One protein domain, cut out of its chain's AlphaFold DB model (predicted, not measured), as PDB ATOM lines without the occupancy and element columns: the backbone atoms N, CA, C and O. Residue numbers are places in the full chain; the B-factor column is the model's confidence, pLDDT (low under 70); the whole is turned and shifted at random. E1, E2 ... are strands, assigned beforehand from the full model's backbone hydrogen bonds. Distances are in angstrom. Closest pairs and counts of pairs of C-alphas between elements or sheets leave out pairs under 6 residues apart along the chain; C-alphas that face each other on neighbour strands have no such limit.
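What this domain is: This is residues 42 to 108 and 285 to 335 of the 481 residues of the protein "TspB protein" of Neisseria shayeganii 871 (UniProt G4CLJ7). This is an elongated sandwich whose two sheets are only partly face to face: the strongly twisted, branched sheet E1 to E6, and the smaller sheet E7 E8 E9. E3 and the paired ends of E4 and E5 reach toward one end of the long axis, the far ends of E8 and E9 toward the other, with the hairpin E1 E2 and E6 near the middle. The printed part has 118 residues with nine named strands, E1 to E9 along the chain, and no named helix: class all strand. The larger sheet is mixed, with E1 and E4 parallel and its other neighbour pairs antiparallel; the smaller has the order E7 E8 E9, all antiparallel. The whole is compact, with a radius of gyration of the C-alphas of 15.6 A and spans of 53 by 32 by 23 A.

How they stand to each other: E1, residues 42 to 46, and E2, residues 52 to 57, form an antiparallel hairpin, with N 43 and O 55 2.9 A apart. On the other side of E1 is E4, residues 74 to 87, parallel to it, with N 44 and O 86 3.0 A apart. E4 bends by 83 degrees at residue 84, and its pairing is staggered: residues 85 to 87 pair with E1, residues 74 to 79 with E3, residues 66 to 71, and residues 74 to 83 with E5, residues 98 to 107. E3, E4 and E5 form a meander, each strand the antiparallel neighbour of the one before; N 69 and O 76 are 3.0 A apart, N 79 and O 102 2.8 A. E6, residues 289 to 292, is an edge strand antiparallel to E5, with N 101 and O 291 2.8 A apart. E7, residues 297 to 299, E8, residues 311 to 320, and E9, residues 326 to 334, form a second meander; N 298 and O 316 are 3.0 A apart, N 315 and O 331 2.8 A. Between the sheets, the closest C-alphas of E2 and E9 are those of Arg 53 and Cys 327, 5.0 A apart. E3 and E9 are apart.

Where its parts are: E1 begins at C-alpha 42 (259.706, 296.643, 142.373) and is 13.1 A long. E4 spans 32.7 A, E5 29.3 A and E8 30.0 A. E9, 25.9 A long, ends at C-alpha 334 (248.334, 280.548, 129.870).

The domain as a whole: The C-alphas farthest apart, those of Lys 108 and Gly 309, are 52.9 A apart. Residues 109 to 284 are not printed; C-alphas 108 and 285 are 11.3 A apart across this cut. The link from E7 to E8 is long, and in it residues 303 to 304 pair with residues 311 to 312 of E8. Mean pLDDT of the printed part is 77.0; it is under 70 at residues 42 to 52, 54 to 67, 72 and 323 to 324.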
ATOM      1  N   LEU A  42     261.049 296.192 142.032       59.62
ATOM      2  CA  LEU A  42     259.706 296.643 142.373       59.62
ATOM      3  C   LEU A  42     258.831 295.429 142.657       59.62
ATOM      4  O   LEU A  42     258.545 294.643 141.752       59.62
ATOM      5  N   GLY A  43     258.379 295.308 143.899       64.44
ATOM      6  CA  GLY A  43     257.360 294.341 144.278       64.44
ATOM      7  C   GLY A  43     255.968 294.853 143.923       64.44
ATOM      8  O   GLY A  43     255.661 296.029 144.118       64.44
ATOM      9  N   LEU A  44     255.107 293.971 143.426       68.31
ATOM     10  CA  LEU A  44     253.678 294.244 143.288       68.31
ATOM     11  C   LEU A  44     252.932 293.676 144.490       68.31
ATOM     12  O   LEU A  44     252.944 292.462 144.699       68.31
ATOM     13  N   ILE A  45     252.281 294.547 145.259       67.44
ATOM     14  CA  ILE A  45     251.495 294.171 146.439       67.44
ATOM     15  C   ILE A  45     250.025 294.521 146.233       67.44
ATOM     16  O   ILE A  45     249.694 295.562 145.669       67.44
ATOM     17  N   LYS A  46     249.129 293.653 146.703       62.66
ATOM     18  CA  LYS A  46     247.693 293.936 146.724       62.66
ATOM     19  C   LYS A  46     247.366 294.739 147.978       62.66
ATOM     20  O   LYS A  46     247.676 294.291 149.080       62.66
ATOM     21  N   THR A  47     246.768 295.915 147.822       64.44
ATOM     22  CA  THR A  47     246.353 296.762 148.944       64.44
ATOM     23  C   THR A  47     244.913 296.452 149.391       64.44
ATOM     24  O   THR A  47     244.150 295.848 148.631       64.44
ATOM     25  N   PRO A  48     244.520 296.815 150.633       45.53
ATOM     26  CA  PRO A  48     243.192 296.507 151.189       45.53
ATOM     27  C   PRO A  48     242.015 297.090 150.397       45.53
ATOM     28  O   PRO A  48     240.906 296.570 150.460       45.53
ATOM     29  N   ASP A  49     242.265 298.149 149.629       54.59
ATOM     30  CA  ASP A  49     241.330 298.783 148.693       54.59
ATOM     31  C   ASP A  49     241.168 298.005 147.371       54.59
ATOM     32  O   ASP A  49     240.448 298.437 146.479       54.59
ATOM     33  N   GLY A  50     241.812 296.842 147.231       53.88
ATOM     34  CA  GLY A  50     241.660 295.937 146.092       53.88
ATOM     35  C   GLY A  50     242.582 296.234 144.908       53.88
ATOM     36  O   GLY A  50     242.693 295.387 144.019       53.88
ATOM     37  N   HIS A  51     243.285 297.370 144.911       58.25
ATOM     38  CA  HIS A  51     244.256 297.729 143.877       58.25
ATOM     39  C   HIS A  51     245.599 297.010 144.078       58.25
ATOM     40  O   HIS A  51     245.964 296.620 145.187       58.25
ATOM     41  N   VAL A  52     246.354 296.821 142.992       66.50
ATOM     42  CA  VAL A  52     247.743 296.347 143.059       66.50
ATOM     43  C   VAL A  52     248.663 297.551 142.892       66.50
ATOM     44  O   VAL A  52     248.610 298.250 141.876       66.50
ATOM     45  N   ARG A  53     249.493 297.796 143.906       72.56
ATOM     46  CA  ARG A  53     250.417 298.930 143.988       72.56
ATOM     47  C   ARG A  53     251.874 298.477 143.937       72.56
ATOM     48  O   ARG A  53     252.206 297.325 144.216       72.56
ATOM     49  N   LEU A  54     252.741 299.424 143.593       68.81
ATOM     50  CA  LEU A  54     254.191 299.264 143.605       68.81
ATOM     51  C   LEU A  54     254.734 299.444 145.030       68.81
ATOM     52  O   LEU A  54     254.573 300.506 145.627       68.81
ATOM     53  N   ALA A  55     255.423 298.432 145.550       59.53
ATOM     54  CA  ALA A  55     256.236 298.510 146.758       59.53
ATOM     55  C   ALA A  55     257.717 298.440 146.368       59.53
ATOM     56  O   ALA A  55     258.182 297.450 145.804       59.53
ATOM     57  N   GLY A  56     258.465 299.509 146.633       52.69
ATOM     58  CA  GLY A  56     259.895 299.554 146.347       52.69
ATOM     59  C   GLY A  56     260.719 299.011 147.512       52.69
ATOM     60  O   GLY A  56     260.678 299.579 148.600       52.69
ATOM     61  N   VAL A  57     261.532 297.981 147.271       38.62
ATOM     62  CA  VAL A  57     262.705 297.690 148.110       38.62
ATOM     63  C   VAL A  57     263.869 298.451 147.490       38.62
ATOM     64  O   VAL A  57     264.471 297.996 146.522       38.62
ATOM     65  N   ILE A  58     264.153 299.657 147.986       42.38
ATOM     66  CA  ILE A  58     265.188 300.507 147.386       42.38
ATOM     67  C   ILE A  58     266.288 300.774 148.409       42.38
ATOM     68  O   ILE A  58     266.216 301.695 149.215       42.38
ATOM     69  N   SER A  59     267.344 299.967 148.326       34.81
ATOM     70  CA  SER A  59     268.697 300.357 148.722       34.81
ATOM     71  C   SER A  59     269.421 300.712 147.421       34.81
ATOM     72  O   SER A  59     269.923 299.829 146.727       34.81
ATOM     73  N   SER A  60     269.426 301.984 147.029       33.00
ATOM     74  CA  SER A  60     270.100 302.417 145.802       33.00
ATOM     75  C   SER A  60     270.606 303.844 145.952       33.00
ATOM     76  O   SER A  60     269.869 304.748 146.341       33.00
ATOM     77  N   ARG A  61     271.900 304.025 145.671       36.31
ATOM     78  CA  ARG A  61     272.533 305.334 145.497       36.31
ATOM     79  C   ARG A  61     272.016 305.970 144.205       36.31
ATOM     80  O   ARG A  61     271.890 305.253 143.214       36.31
ATOM     81  N   PRO A  62     271.809 307.293 144.168       40.47
ATOM     82  CA  PRO A  62     271.269 307.962 142.994       40.47
ATOM     83  C   PRO A  62     272.296 307.947 141.852       40.47
ATOM     84  O   PRO A  62     273.217 308.754 141.824       40.47
ATOM     85  N   ASN A  63     272.130 307.027 140.902       38.97
ATOM     86  CA  ASN A  63     272.844 307.033 139.618       38.97
ATOM     87  C   ASN A  63     271.962 307.587 138.471       38.97
ATOM     88  O   ASN A  63     272.328 307.469 137.303       38.97
ATOM     89  N   GLY A  64     270.786 308.139 138.791       44.62
ATOM     90  CA  GLY A  64     269.821 308.702 137.838       44.62
ATOM     91  C   GLY A  64     269.854 310.230 137.761       44.62
ATOM     92  O   GLY A  64     270.526 310.886 138.554       44.62
ATOM     93  N   ILE A  65     269.092 310.806 136.823       49.38
ATOM     94  CA  ILE A  65     268.837 312.256 136.790       49.38
ATOM     95  C   ILE A  65     268.083 312.613 138.074       49.38
ATOM     96  O   ILE A  65     266.965 312.141 138.300       49.38
ATOM     97  N   ILE A  66     268.732 313.405 138.921       57.91
ATOM     98  CA  ILE A  66     268.157 313.948 140.145       57.91
ATOM     99  C   ILE A  66     267.390 315.204 139.754       57.91
ATOM    100  O   ILE A  66     267.913 316.044 139.031       57.91
ATOM    101  N   THR A  67     266.155 315.327 140.223       66.62
ATOM    102  CA  THR A  67     265.392 316.568 140.081       66.62
ATOM    103  C   THR A  67     264.863 316.976 141.443       66.62
ATOM    104  O   THR A  67     264.192 316.184 142.114       66.62
ATOM    105  N   ALA A  68     265.158 318.204 141.870       75.62
ATOM    106  CA  ALA A  68     264.475 318.803 143.009       75.62
ATOM    107  C   ALA A  68     263.596 319.973 142.574       75.62
ATOM    108  O   ALA A  68     263.999 320.820 141.781       75.62
ATOM    109  N   LYS A  69     262.387 320.045 143.128       80.00
ATOM    110  CA  LYS A  69     261.454 321.153 142.888       80.00
ATOM    111  C   LYS A  69     260.644 321.476 144.131       80.00
ATOM    112  O   LYS A  69     260.457 320.623 144.992       80.00
ATOM    113  N   VAL A  70     260.126 322.697 144.199       74.88
ATOM    114  CA  VAL A  70     259.216 323.125 145.265       74.88
ATOM    115  C   VAL A  70     257.776 323.021 144.759       74.88
ATOM    116  O   VAL A  70     257.422 323.669 143.777       74.88
ATOM    117  N   ILE A  71     256.941 322.202 145.403       72.94
ATOM    118  CA  ILE A  71     255.511 322.037 145.087       72.94
ATOM    119  C   ILE A  71     254.697 322.228 146.362       72.94
ATOM    120  O   ILE A  71     254.944 321.554 147.358       72.94
ATOM    121  N   GLY A  72     253.712 323.131 146.331       68.19
ATOM    122  CA  GLY A  72     252.790 323.332 147.457       68.19
ATOM    123  C   GLY A  72     253.490 323.697 148.770       68.19
ATOM    124  O   GLY A  72     253.017 323.329 149.836       68.19
ATOM    125  N   GLY A  73     254.652 324.358 148.696       74.50
ATOM    126  CA  GLY A  73     255.472 324.689 149.865       74.50
ATOM    127  C   GLY A  73     256.368 323.554 150.377       74.50
ATOM    128  O   GLY A  73     257.054 323.752 151.373       74.50
ATOM    129  N   ASN A  74     256.418 322.403 149.703       84.69
ATOM    130  CA  ASN A  74     257.292 321.279 150.045       84.69
ATOM    131  C   ASN A  74     258.372 321.081 148.985       84.69
ATOM    132  O   ASN A  74     258.146 321.335 147.802       84.69
ATOM    133  N   TYR A  75     259.531 320.577 149.396       84.94
ATOM    134  CA  TYR A  75     260.553 320.124 148.465       84.94
ATOM    135  C   TYR A  75     260.246 318.693 148.048       84.94
ATOM    136  O   TYR A  75     260.019 317.821 148.886       84.94
ATOM    137  N   VAL A  76     260.246 318.456 146.745       82.88
ATOM    138  CA  VAL A  76     260.105 317.139 146.135       82.88
ATOM    139  C   VAL A  76     261.443 316.786 145.517       82.88
ATOM    140  O   VAL A  76     261.943 317.535 144.679       82.88
ATOM    141  N   HIS A  77     262.004 315.659 145.934       83.75
ATOM    142  CA  HIS A  77     263.228 315.095 145.388       83.75
ATOM    143  C   HIS A  77     262.879 313.818 144.632       83.75
ATOM    144  O   HIS A  77     262.276 312.908 145.208       83.75
ATOM    145  N   GLY A  78     263.216 313.775 143.345       80.12
ATOM    146  CA  GLY A  78     262.923 312.660 142.456       80.12
ATOM    147  C   GLY A  78     264.171 312.110 141.779       80.12
ATOM    148  O   GLY A  78     265.018 312.882 141.330       80.12
ATOM    149  N   THR A  79     264.248 310.787 141.665       77.81
ATOM    150  CA  THR A  79     265.266 310.066 140.900       77.81
ATOM    151  C   THR A  79     264.599 309.193 139.843       77.81
ATOM    152  O   THR A  79     263.651 308.459 140.126       77.81
ATOM    153  N   ALA A  80     265.087 309.275 138.607       75.81
ATOM    154  CA  ALA A  80     264.672 308.368 137.541       75.81
ATOM    155  C   ALA A  80     265.546 307.104 137.555       75.81
ATOM    156  O   ALA A  80     266.770 307.198 137.460       75.81
ATOM    157  N   GLU A  81     264.927 305.927 137.641       79.00
ATOM    158  CA  GLU A  81     265.602 304.627 137.617       79.00
ATOM    159  C   GLU A  81     264.909 303.653 136.648       79.00
ATOM    160  O   GLU A  81     263.754 303.824 136.267       79.00
ATOM    161  N   SER A  82     265.631 302.617 136.215       80.12
ATOM    162  CA  SER A  82     265.075 301.509 135.426       80.12
ATOM    163  C   SER A  82     265.079 300.239 136.269       80.12
ATOM    164  O   SER A  82     266.150 299.707 136.577       80.12
ATOM    165  N   LEU A  83     263.892 299.759 136.632       81.62
ATOM    166  CA  LEU A  83     263.685 298.751 137.675       81.62
ATOM    167  C   LEU A  83     263.066 297.472 137.102       81.62
ATOM    168  O   LEU A  83     262.256 297.532 136.179       81.62
ATOM    169  N   SER A  84     263.444 296.304 137.626       83.06
ATOM    170  CA  SER A  84     262.744 295.049 137.321       83.06
ATOM    171  C   SER A  84     261.475 294.938 138.164       83.06
ATOM    172  O   SER A  84     261.467 295.349 139.324       83.06
ATOM    173  N   LEU A  85     260.407 294.382 137.592       83.12
ATOM    174  CA  LEU A  85     259.176 294.075 138.320       83.12
ATOM    175  C   LEU A  85     259.187 292.625 138.784       83.12
ATOM    176  O   LEU A  85     259.570 291.743 138.013       83.12
ATOM    177  N   ARG A  86     258.656 292.388 139.982       83.81
ATOM    178  CA  ARG A  86     258.299 291.061 140.477       83.81
ATOM    179  C   ARG A  86     256.893 291.065 141.055       83.81
ATOM    180  O   ARG A  86     256.569 291.869 141.929       83.81
ATOM    181  N   SER A  87     256.065 290.130 140.605       81.19
ATOM    182  CA  SER A  87     254.767 289.894 141.234       81.19
ATOM    183  C   SER A  87     254.938 289.089 142.515       81.19
ATOM    184  O   SER A  87     255.462 287.976 142.484       81.19
ATOM    185  N   ALA A  88     254.452 289.614 143.643       76.81
ATOM    186  CA  ALA A  88     254.400 288.845 144.886       76.81
ATOM    187  C   ALA A  88     253.387 287.688 144.804       76.81
ATOM    188  O   ALA A  88     253.493 286.720 145.547       76.81
ATOM    189  N   THR A  89     252.410 287.774 143.893       72.69
ATOM    190  CA  THR A  89     251.311 286.803 143.785       72.69
ATOM    191  C   THR A  89     251.668 285.611 142.909       72.69
ATOM    192  O   THR A  89     251.248 284.491 143.214       72.69
ATOM    193  N   SER A  90     252.377 285.857 141.806       75.50
ATOM    194  CA  SER A  90     252.726 284.843 140.806       75.50
ATOM    195  C   SER A  90     254.215 284.485 140.799       75.50
ATOM    196  O   SER A  90     254.596 283.490 140.190       75.50
ATOM    197  N   GLY A  91     255.068 285.284 141.449       75.69
ATOM    198  CA  GLY A  91     256.525 285.156 141.367       75.69
ATOM    199  C   GLY A  91     257.108 285.603 140.021       75.69
ATOM    200  O   GLY A  91     258.327 285.579 139.854       75.69
ATOM    201  N   ALA A  92     256.264 286.025 139.069       81.56
ATOM    202  CA  ALA A  92     256.670 286.408 137.724       81.56
ATOM    203  C   ALA A  92     257.586 287.635 137.739       81.56
ATOM    204  O   ALA A  92     257.320 288.608 138.449       81.56
ATOM    205  N   VAL A  93     258.632 287.602 136.911       85.44
ATOM    206  CA  VAL A  93     259.628 288.676 136.785       85.44
ATOM    207  C   VAL A  93     259.573 289.290 135.394       85.44
ATOM    208  O   VAL A  93     259.457 288.577 134.394       85.44
ATOM    209  N   SER A  94     259.662 290.616 135.315       86.69
ATOM    210  CA  SER A  94     259.655 291.349 134.047       86.69
ATOM    211  C   SER A  94     260.769 290.941 133.098       86.69
ATOM    212  O   SER A  94     261.934 290.887 133.489       86.69
ATOM    213  N   SER A  95     260.424 290.769 131.820       85.75
ATOM    214  CA  SER A  95     261.388 290.514 130.747       85.75
ATOM    215  C   SER A  95     262.272 291.725 130.434       85.75
ATOM    216  O   SER A  95     263.351 291.568 129.869       85.75
ATOM    217  N   ALA A  96     261.811 292.931 130.778       84.69
ATOM    218  CA  ALA A  96     262.500 294.192 130.548       84.69
ATOM    219  C   ALA A  96     262.394 295.102 131.776       84.69
ATOM    220  O   ALA A  96     261.435 295.020 132.542       84.69
ATOM    221  N   LYS A  97     263.374 295.994 131.943       83.81
ATOM    222  CA  LYS A  97     263.338 297.011 132.997       83.81
ATOM    223  C   LYS A  97     262.312 298.093 132.667       83.81
ATOM    224  O   LYS A  97     262.245 298.559 131.532       83.81
ATOM    225  N   VAL A  98     261.564 298.518 133.677       83.88
ATOM    226  CA  VAL A  98     260.559 299.578 133.600       83.88
ATOM    227  C   VAL A  98     261.182 300.907 134.015       83.88
ATOM    228  O   VAL A  98     261.751 300.979 135.107       83.88
ATOM    229  N   PRO A  99     261.074 301.967 133.195       82.62
ATOM    230  CA  PRO A  99     261.436 303.307 133.624       82.62
ATOM    231  C   PRO A  99     260.442 303.790 134.685       82.62
ATOM    232  O   PRO A  99     259.235 303.861 134.443       82.62
ATOM    233  N   ALA A 100     260.956 304.124 135.860       82.81
ATOM    234  CA  ALA A 100     260.180 304.603 136.989       82.81
ATOM    235  C   ALA A 100     260.833 305.850 137.590       82.81
ATOM    236  O   ALA A 100     262.054 305.999 137.598       82.81
ATOM    237  N   THR A 101     260.008 306.744 138.121       80.88
ATOM    238  CA  THR A 101     260.451 307.884 138.922       80.88
ATOM    239  C   THR A 101     260.142 307.600 140.379       80.88
ATOM    240  O   THR A 101     258.985 307.413 140.750       80.88
ATOM    241  N   ILE A 102     261.168 307.581 141.219       81.50
ATOM    242  CA  ILE A 102     261.023 307.469 142.667       81.50
ATOM    243  C   ILE A 102     261.072 308.880 143.226       81.50
ATOM    244  O   ILE A 102     262.036 309.602 142.994       81.50
ATOM    245  N   SER A 103     260.044 309.289 143.959       81.44
ATOM    246  CA  SER A 103     259.965 310.623 144.545       81.44
ATOM    247  C   SER A 103     259.718 310.567 146.044       81.44
ATOM    248  O   SER A 103     259.002 309.705 146.546       81.44
ATOM    249  N   ARG A 104     260.316 311.500 146.775       86.31
ATOM    250  CA  ARG A 104     260.097 311.714 148.208       86.31
ATOM    251  C   ARG A 104     259.931 313.202 148.474       86.31
ATOM    252  O   ARG A 104     260.400 314.037 147.697       86.31
ATOM    253  N   THR A 105     259.242 313.538 149.553       87.25
ATOM    254  CA  THR A 105     258.894 314.922 149.882       87.25
ATOM    255  C   THR A 105     259.388 315.298 151.270       87.25
ATOM    256  O   THR A 105     259.432 314.447 152.156       87.25
ATOM    257  N   VAL A 106     259.763 316.563 151.453       92.06
ATOM    258  CA  VAL A 106     260.146 317.128 152.751       92.06
ATOM    259  C   VAL A 106     259.547 318.533 152.920       92.06
ATOM    260  O   VAL A 106     259.551 319.320 151.964       92.06
ATOM    261  N   PRO A 107     259.026 318.889 154.109       91.94
ATOM    262  CA  PRO A 107     258.488 320.225 154.356       91.94
ATOM    263  C   PRO A 107     259.548 321.328 154.276       91.94
ATOM    264  O   PRO A 107     260.648 321.182 154.812       91.94
ATOM    265  N   LYS A 108     259.205 322.492 153.700       89.75
ATOM    266  CA  LYS A 108     260.114 323.658 153.635       89.75
ATOM    267  C   LYS A 108     260.611 324.103 155.010       89.75
ATOM    268  O   LYS A 108     261.782 324.442 155.143       89.75
ATOM    269  N   TRP A 285     262.260 312.623 155.529       85.81
ATOM    270  CA  TRP A 285     261.602 312.451 154.245       85.81
ATOM    271  C   TRP A 285     260.324 311.630 154.379       85.81
ATOM    272  O   TRP A 285     260.232 310.686 155.161       85.81
ATOM    273  N   SER A 286     259.336 311.946 153.542       84.19
ATOM    274  CA  SER A 286     258.190 311.064 153.348       84.19
ATOM    275  C   SER A 286     258.632 309.717 152.780       84.19
ATOM    276  O   SER A 286     259.639 309.628 152.072       84.19
ATOM    277  N   GLN A 287     257.799 308.695 152.980       78.88
ATOM    278  CA  GLN A 287     257.978 307.409 152.311       78.88
ATOM    279  C   GLN A 287     258.135 307.601 150.787       78.88
ATOM    280  O   GLN A 287     257.428 308.445 150.213       78.88
ATOM    281  N   PRO A 288     259.055 306.867 150.132       79.19
ATOM    282  CA  PRO A 288     259.248 306.959 148.693       79.19
ATOM    283  C   PRO A 288     257.981 306.547 147.943       79.19
ATOM    284  O   PRO A 288     257.402 305.493 148.199       79.19
ATOM    285  N   LYS A 289     257.575 307.367 146.981       79.31
ATOM    286  CA  LYS A 289     256.491 307.081 146.045       79.31
ATOM    287  C   LYS A 289     257.085 306.741 144.689       79.31
ATOM    288  O   LYS A 289     257.876 307.519 144.154       79.31
ATOM    289  N   VAL A 290     256.693 305.601 144.134       80.88
ATOM    290  CA  VAL A 290     257.123 305.164 142.804       80.88
ATOM    291  C   VAL A 290     256.051 305.524 141.785       80.88
ATOM    292  O   VAL A 290     254.885 305.183 141.964       80.88
ATOM    293  N   HIS A 291     256.461 306.180 140.705       82.81
ATOM    294  CA  HIS A 291     255.608 306.517 139.578       82.81
ATOM    295  C   HIS A 291     256.149 305.889 138.288       82.81
ATOM    296  O   HIS A 291     257.306 306.089 137.923       82.81
ATOM    297  N   VAL A 292     255.297 305.148 137.585       85.06
ATOM    298  CA  VAL A 292     255.513 304.627 136.228       85.06
ATOM    299  C   VAL A 292     254.534 305.319 135.282       85.06
ATOM    300  O   VAL A 292     253.408 305.613 135.675       85.06
ATOM    301  N   LEU A 293     254.952 305.589 134.042       85.00
ATOM    302  CA  LEU A 293     254.098 306.254 133.056       85.00
ATOM    303  C   LEU A 293     252.816 305.436 132.774       85.00
ATOM    304  O   LEU A 293     252.921 304.231 132.503       85.00
ATOM    305  N   PRO A 294     251.626 306.063 132.770       85.31
ATOM    306  CA  PRO A 294     250.371 305.400 132.417       85.31
ATOM    307  C   PRO A 294     250.405 304.833 131.000       85.31
ATOM    308  O   PRO A 294     250.990 305.422 130.091       85.31
ATOM    309  N   GLY A 295     249.778 303.678 130.799       83.56
ATOM    310  CA  GLY A 295     249.785 302.974 129.517       83.56
ATOM    311  C   GLY A 295     251.068 302.191 129.237       83.56
ATOM    312  O   GLY A 295     251.145 301.520 128.209       83.56
ATOM    313  N   THR A 296     252.056 302.210 130.140       87.50
ATOM    314  CA  THR A 296     253.214 301.310 130.052       87.50
ATOM    315  C   THR A 296     252.737 299.861 130.152       87.50
ATOM    316  O   THR A 296     251.971 299.513 131.052       87.50
ATOM    317  N   ILE A 297     253.191 299.009 129.231       89.38
ATOM    318  CA  ILE A 297     252.880 297.576 129.217       89.38
ATOM    319  C   ILE A 297     254.188 296.802 129.239       89.38
ATOM    320  O   ILE A 297     255.049 297.019 128.387       89.38
ATOM    321  N   VAL A 298     254.321 295.883 130.193       90.56
ATOM    322  CA  VAL A 298     255.480 294.992 130.312       90.56
ATOM    323  C   VAL A 298     255.007 293.568 130.528       90.56
ATOM    324  O   VAL A 298     254.043 293.326 131.247       90.56
ATOM    325  N   ASN A 299     255.696 292.621 129.901       92.25
ATOM    326  CA  ASN A 299     255.425 291.201 130.064       92.25
ATOM    327  C   ASN A 299     256.516 290.555 130.923       92.25
ATOM    328  O   ASN A 299     257.646 291.045 130.996       92.25
ATOM    329  N   SER A 300     256.193 289.443 131.570       90.19
ATOM    330  CA  SER A 300     257.192 288.559 132.156       90.19
ATOM    331  C   SER A 300     257.844 287.695 131.080       90.19
ATOM    332  O   SER A 300     257.318 287.556 129.969       90.19
ATOM    333  N   GLN A 301     258.964 287.054 131.414       88.00
ATOM    334  CA  GLN A 301     259.324 285.820 130.710       88.00
ATOM    335  C   GLN A 301     258.281 284.734 131.022       88.00
ATOM    336  O   GLN A 301     257.634 284.821 132.075       88.00
ATOM    337  N   PRO A 302     258.057 283.743 130.141       89.88
ATOM    338  CA  PRO A 302     257.232 282.600 130.502       89.88
ATOM    339  C   PRO A 302     257.824 281.890 131.726       89.88
ATOM    340  O   PRO A 302     259.041 281.822 131.886       89.88
ATOM    341  N   TYR A 303     256.968 281.406 132.614       87.50
ATOM    342  CA  TYR A 303     257.353 280.756 133.864       87.50
ATOM    343  C   TYR A 303     256.344 279.667 134.218       87.50
ATOM    344  O   TYR A 303     255.215 279.672 133.729       87.50
ATOM    345  N   THR A 304     256.739 278.737 135.078       87.81
ATOM    346  CA  THR A 304     255.826 277.733 135.630       87.81
ATOM    347  C   THR A 304     255.197 278.252 136.915       87.81
ATOM    348  O   THR A 304     255.896 278.518 137.889       87.81
ATOM    349  N   ASP A 305     253.878 278.422 136.926       84.06
ATOM    350  CA  ASP A 305     253.137 278.907 138.090       84.06
ATOM    351  C   ASP A 305     253.164 277.855 139.209       84.06
ATOM    352  O   ASP A 305     252.820 276.691 139.006       84.06
ATOM    353  N   SER A 306     253.587 278.255 140.409       79.69
ATOM    354  CA  SER A 306     253.738 277.344 141.546       79.69
ATOM    355  C   SER A 306     252.408 276.850 142.122       79.69
ATOM    356  O   SER A 306     252.407 275.886 142.885       79.69
ATOM    357  N   LYS A 307     251.281 277.494 141.788       80.81
ATOM    358  CA  LYS A 307     249.952 277.142 142.313       80.81
ATOM    359  C   LYS A 307     249.290 276.030 141.516       80.81
ATOM    360  O   LYS A 307     248.640 275.174 142.107       80.81
ATOM    361  N   ASP A 308     249.426 276.053 140.193       84.94
ATOM    362  CA  ASP A 308     248.784 275.075 139.306       84.94
ATOM    363  C   ASP A 308     249.754 274.283 138.418       84.94
ATOM    364  O   ASP A 308     249.322 273.384 137.697       84.94
ATOM    365  N   GLY A 309     251.055 274.575 138.486       82.81
ATOM    366  CA  GLY A 309     252.099 273.866 137.754       82.81
ATOM    367  C   GLY A 309     252.063 274.091 136.243       82.81
ATOM    368  O   GLY A 309     252.691 273.328 135.511       82.81
ATOM    369  N   LYS A 310     251.320 275.090 135.746       87.62
ATOM    370  CA  LYS A 310     251.200 275.368 134.310       87.62
ATOM    371  C   LYS A 310     252.174 276.453 133.868       87.62
ATOM    372  O   LYS A 310     252.483 277.376 134.621       87.62
ATOM    373  N   ALA A 311     252.621 276.363 132.617       88.88
ATOM    374  CA  ALA A 311     253.380 277.433 131.989       88.88
ATOM    375  C   ALA A 311     252.461 278.637 131.729       88.88
ATOM    376  O   ALA A 311     251.411 278.511 131.091       88.88
ATOM    377  N   LYS A 312     252.856 279.804 132.233       92.00
ATOM    378  CA  LYS A 312     252.127 281.068 132.125       92.00
ATOM    379  C   LYS A 312     253.068 282.221 131.819       92.00
ATOM    380  O   LYS A 312     254.285 282.123 131.940       92.00
ATOM    381  N   GLN A 313     252.482 283.343 131.435       91.56
ATOM    382  CA  GLN A 313     253.159 284.613 131.258       91.56
ATOM    383  C   GLN A 313     252.305 285.722 131.873       91.56
ATOM    384  O   GLN A 313     251.111 285.813 131.600       91.56
ATOM    385  N   ALA A 314     252.904 286.576 132.696       90.06
ATOM    386  CA  ALA A 314     252.222 287.731 133.257       90.06
ATOM    387  C   ALA A 314     252.342 288.920 132.297       90.06
ATOM    388  O   ALA A 314     253.406 289.179 131.731       90.06
ATOM    389  N   ARG A 315     251.249 289.659 132.129       91.81
ATOM    390  CA  ARG A 315     251.199 290.954 131.453       91.81
ATOM    391  C   ARG A 315     250.781 292.008 132.462       91.81
ATOM    392  O   ARG A 315     249.698 291.916 133.037       91.81
ATOM    393  N   TRP A 316     251.621 293.016 132.643       90.69
ATOM    394  CA  TRP A 316     251.369 294.152 133.518       90.69
ATOM    395  C   TRP A 316     251.044 295.387 132.692       90.69
ATOM    396  O   TRP A 316     251.806 295.759 131.798       90.69
ATOM    397  N   GLN A 317     249.921 296.026 133.006       90.12
ATOM    398  CA  GLN A 317     249.511 297.297 132.419       90.12
ATOM    399  C   GLN A 317     249.418 298.361 133.511       90.12
ATOM    400  O   GLN A 317     248.666 298.201 134.471       90.12
ATOM    401  N   PHE A 318     250.187 299.437 133.361       89.00
ATOM    402  CA  PHE A 318     250.244 300.537 134.321       89.00
ATOM    403  C   PHE A 318     249.188 301.603 134.026       89.00
ATOM    404  O   PHE A 318     248.947 301.940 132.865       89.00
ATOM    405  N   TYR A 319     248.587 302.157 135.074       85.50
ATOM    406  CA  TYR A 319     247.599 303.233 135.009       85.50
ATOM    407  C   TYR A 319     247.682 304.134 136.251       85.50
ATOM    408  O   TYR A 319     248.303 303.762 137.251       85.50
ATOM    409  N   ASP A 320     247.070 305.316 136.182       83.56
ATOM    410  CA  ASP A 320     246.953 306.218 137.332       83.56
ATOM    411  C   ASP A 320     245.775 305.802 138.212       83.56
ATOM    412  O   ASP A 320     244.656 305.633 137.726       83.56
ATOM    413  N   CYS A 321     246.025 305.643 139.508       78.75
ATOM    414  CA  CYS A 321     244.969 305.510 140.502       78.75
ATOM    415  C   CYS A 321     244.367 306.877 140.865       78.75
ATOM    416  O   CYS A 321     244.978 307.924 140.645       78.75
ATOM    417  N   ASP A 322     243.185 306.862 141.488       75.38
ATOM    418  CA  ASP A 322     242.447 308.073 141.887       75.38
ATOM    419  C   ASP A 322     243.225 308.970 142.871       75.38
ATOM    420  O   ASP A 322     242.975 310.169 142.978       75.38
ATOM    421  N   ASP A 323     244.200 308.399 143.581       69.56
ATOM    422  CA  ASP A 323     245.100 309.089 144.509       69.56
ATOM    423  C   ASP A 323     246.370 309.655 143.841       69.56
ATOM    424  O   ASP A 323     247.262 310.170 144.526       69.56
ATOM    425  N   GLY A 324     246.469 309.557 142.510       67.31
ATOM    426  CA  GLY A 324     247.618 309.989 141.716       67.31
ATOM    427  C   GLY A 324     248.852 309.091 141.847       67.31
ATOM    428  O   GLY A 324     249.944 309.507 141.458       67.31
ATOM    429  N   GLN A 325     248.722 307.891 142.427       73.44
ATOM    430  CA  GLN A 325     249.790 306.887 142.455       73.44
ATOM    431  C   GLN A 325     249.727 305.965 141.234       73.44
ATOM    432  O   GLN A 325     248.680 305.794 140.612       73.44
ATOM    433  N   SER A 326     250.848 305.316 140.911       80.81
ATOM    434  CA  SER A 326     250.875 304.310 139.848       80.81
ATOM    435  C   SER A 326     250.332 302.972 140.330       80.81
ATOM    436  O   SER A 326     250.855 302.363 141.266       80.81
ATOM    437  N   CYS A 327     249.322 302.496 139.619       83.88
ATOM    438  CA  CYS A 327     248.701 301.203 139.819       83.88
ATOM    439  C   CYS A 327     248.978 300.286 138.635       83.88
ATOM    440  O   CYS A 327     249.331 300.726 137.538       83.88
ATOM    441  N   VAL A 328     248.858 298.985 138.878       86.81
ATOM    442  CA  VAL A 328     249.124 297.968 137.868       86.81
ATOM    443  C   VAL A 328     247.977 296.975 137.790       86.81
ATOM    444  O   VAL A 328     247.409 296.561 138.797       86.81
ATOM    445  N   GLN A 329     247.637 296.581 136.571       87.06
ATOM    446  CA  GLN A 329     246.767 295.450 136.308       87.06
ATOM    447  C   GLN A 329     247.631 294.281 135.841       87.06
ATOM    448  O   GLN A 329     248.253 294.351 134.781       87.06
ATOM    449  N   GLU A 330     247.683 293.219 136.643       88.31
ATOM    450  CA  GLU A 330     248.320 291.954 136.274       88.31
ATOM    451  C   GLU A 330     247.293 291.041 135.598       88.31
ATOM    452  O   GLU A 330     246.236 290.754 136.156       88.31
ATOM    453  N   THR A 331     247.608 290.579 134.390       88.62
ATOM    454  CA  THR A 331     246.842 289.561 133.661       88.62
ATOM    455  C   THR A 331     247.737 288.354 133.426       88.62
ATOM    456  O   THR A 331     248.806 288.491 132.834       88.62
ATOM    457  N   LEU A 332     247.312 287.175 133.877       90.00
ATOM    458  CA  LEU A 332     248.027 285.923 133.631       90.00
ATOM    459  C   LEU A 332     247.530 285.297 132.325       90.00
ATOM    460  O   LEU A 332     246.328 285.142 132.127       90.00
ATOM    461  N   ILE A 333     248.459 284.964 131.438       90.38
ATOM    462  CA  ILE A 333     248.207 284.365 130.129       90.38
ATOM    463  C   ILE A 333     248.759 282.942 130.160       90.38
ATOM    464  O   ILE A 333     249.961 282.757 130.349       90.38
ATOM    465  N   ASP A 334     247.902 281.944 129.962       91.06
ATOM    466  CA  ASP A 334     248.334 280.548 129.870       91.06
ATOM    467  C   ASP A 334     249.154 280.312 128.593       91.06
ATOM    468  O   ASP A 334     248.822 280.811 127.513       91.06
ATOM    469  N   ARG A 335     250.221 279.519 128.713       88.38
ATOM    470  CA  ARG A 335     251.108 279.117 127.615       88.38
ATOM    471  C   ARG A 335     251.110 277.595 127.462       88.38
ATOM    472  O   ARG A 335     252.109 276.952 127.774       88.38
TER     473      ARG A 335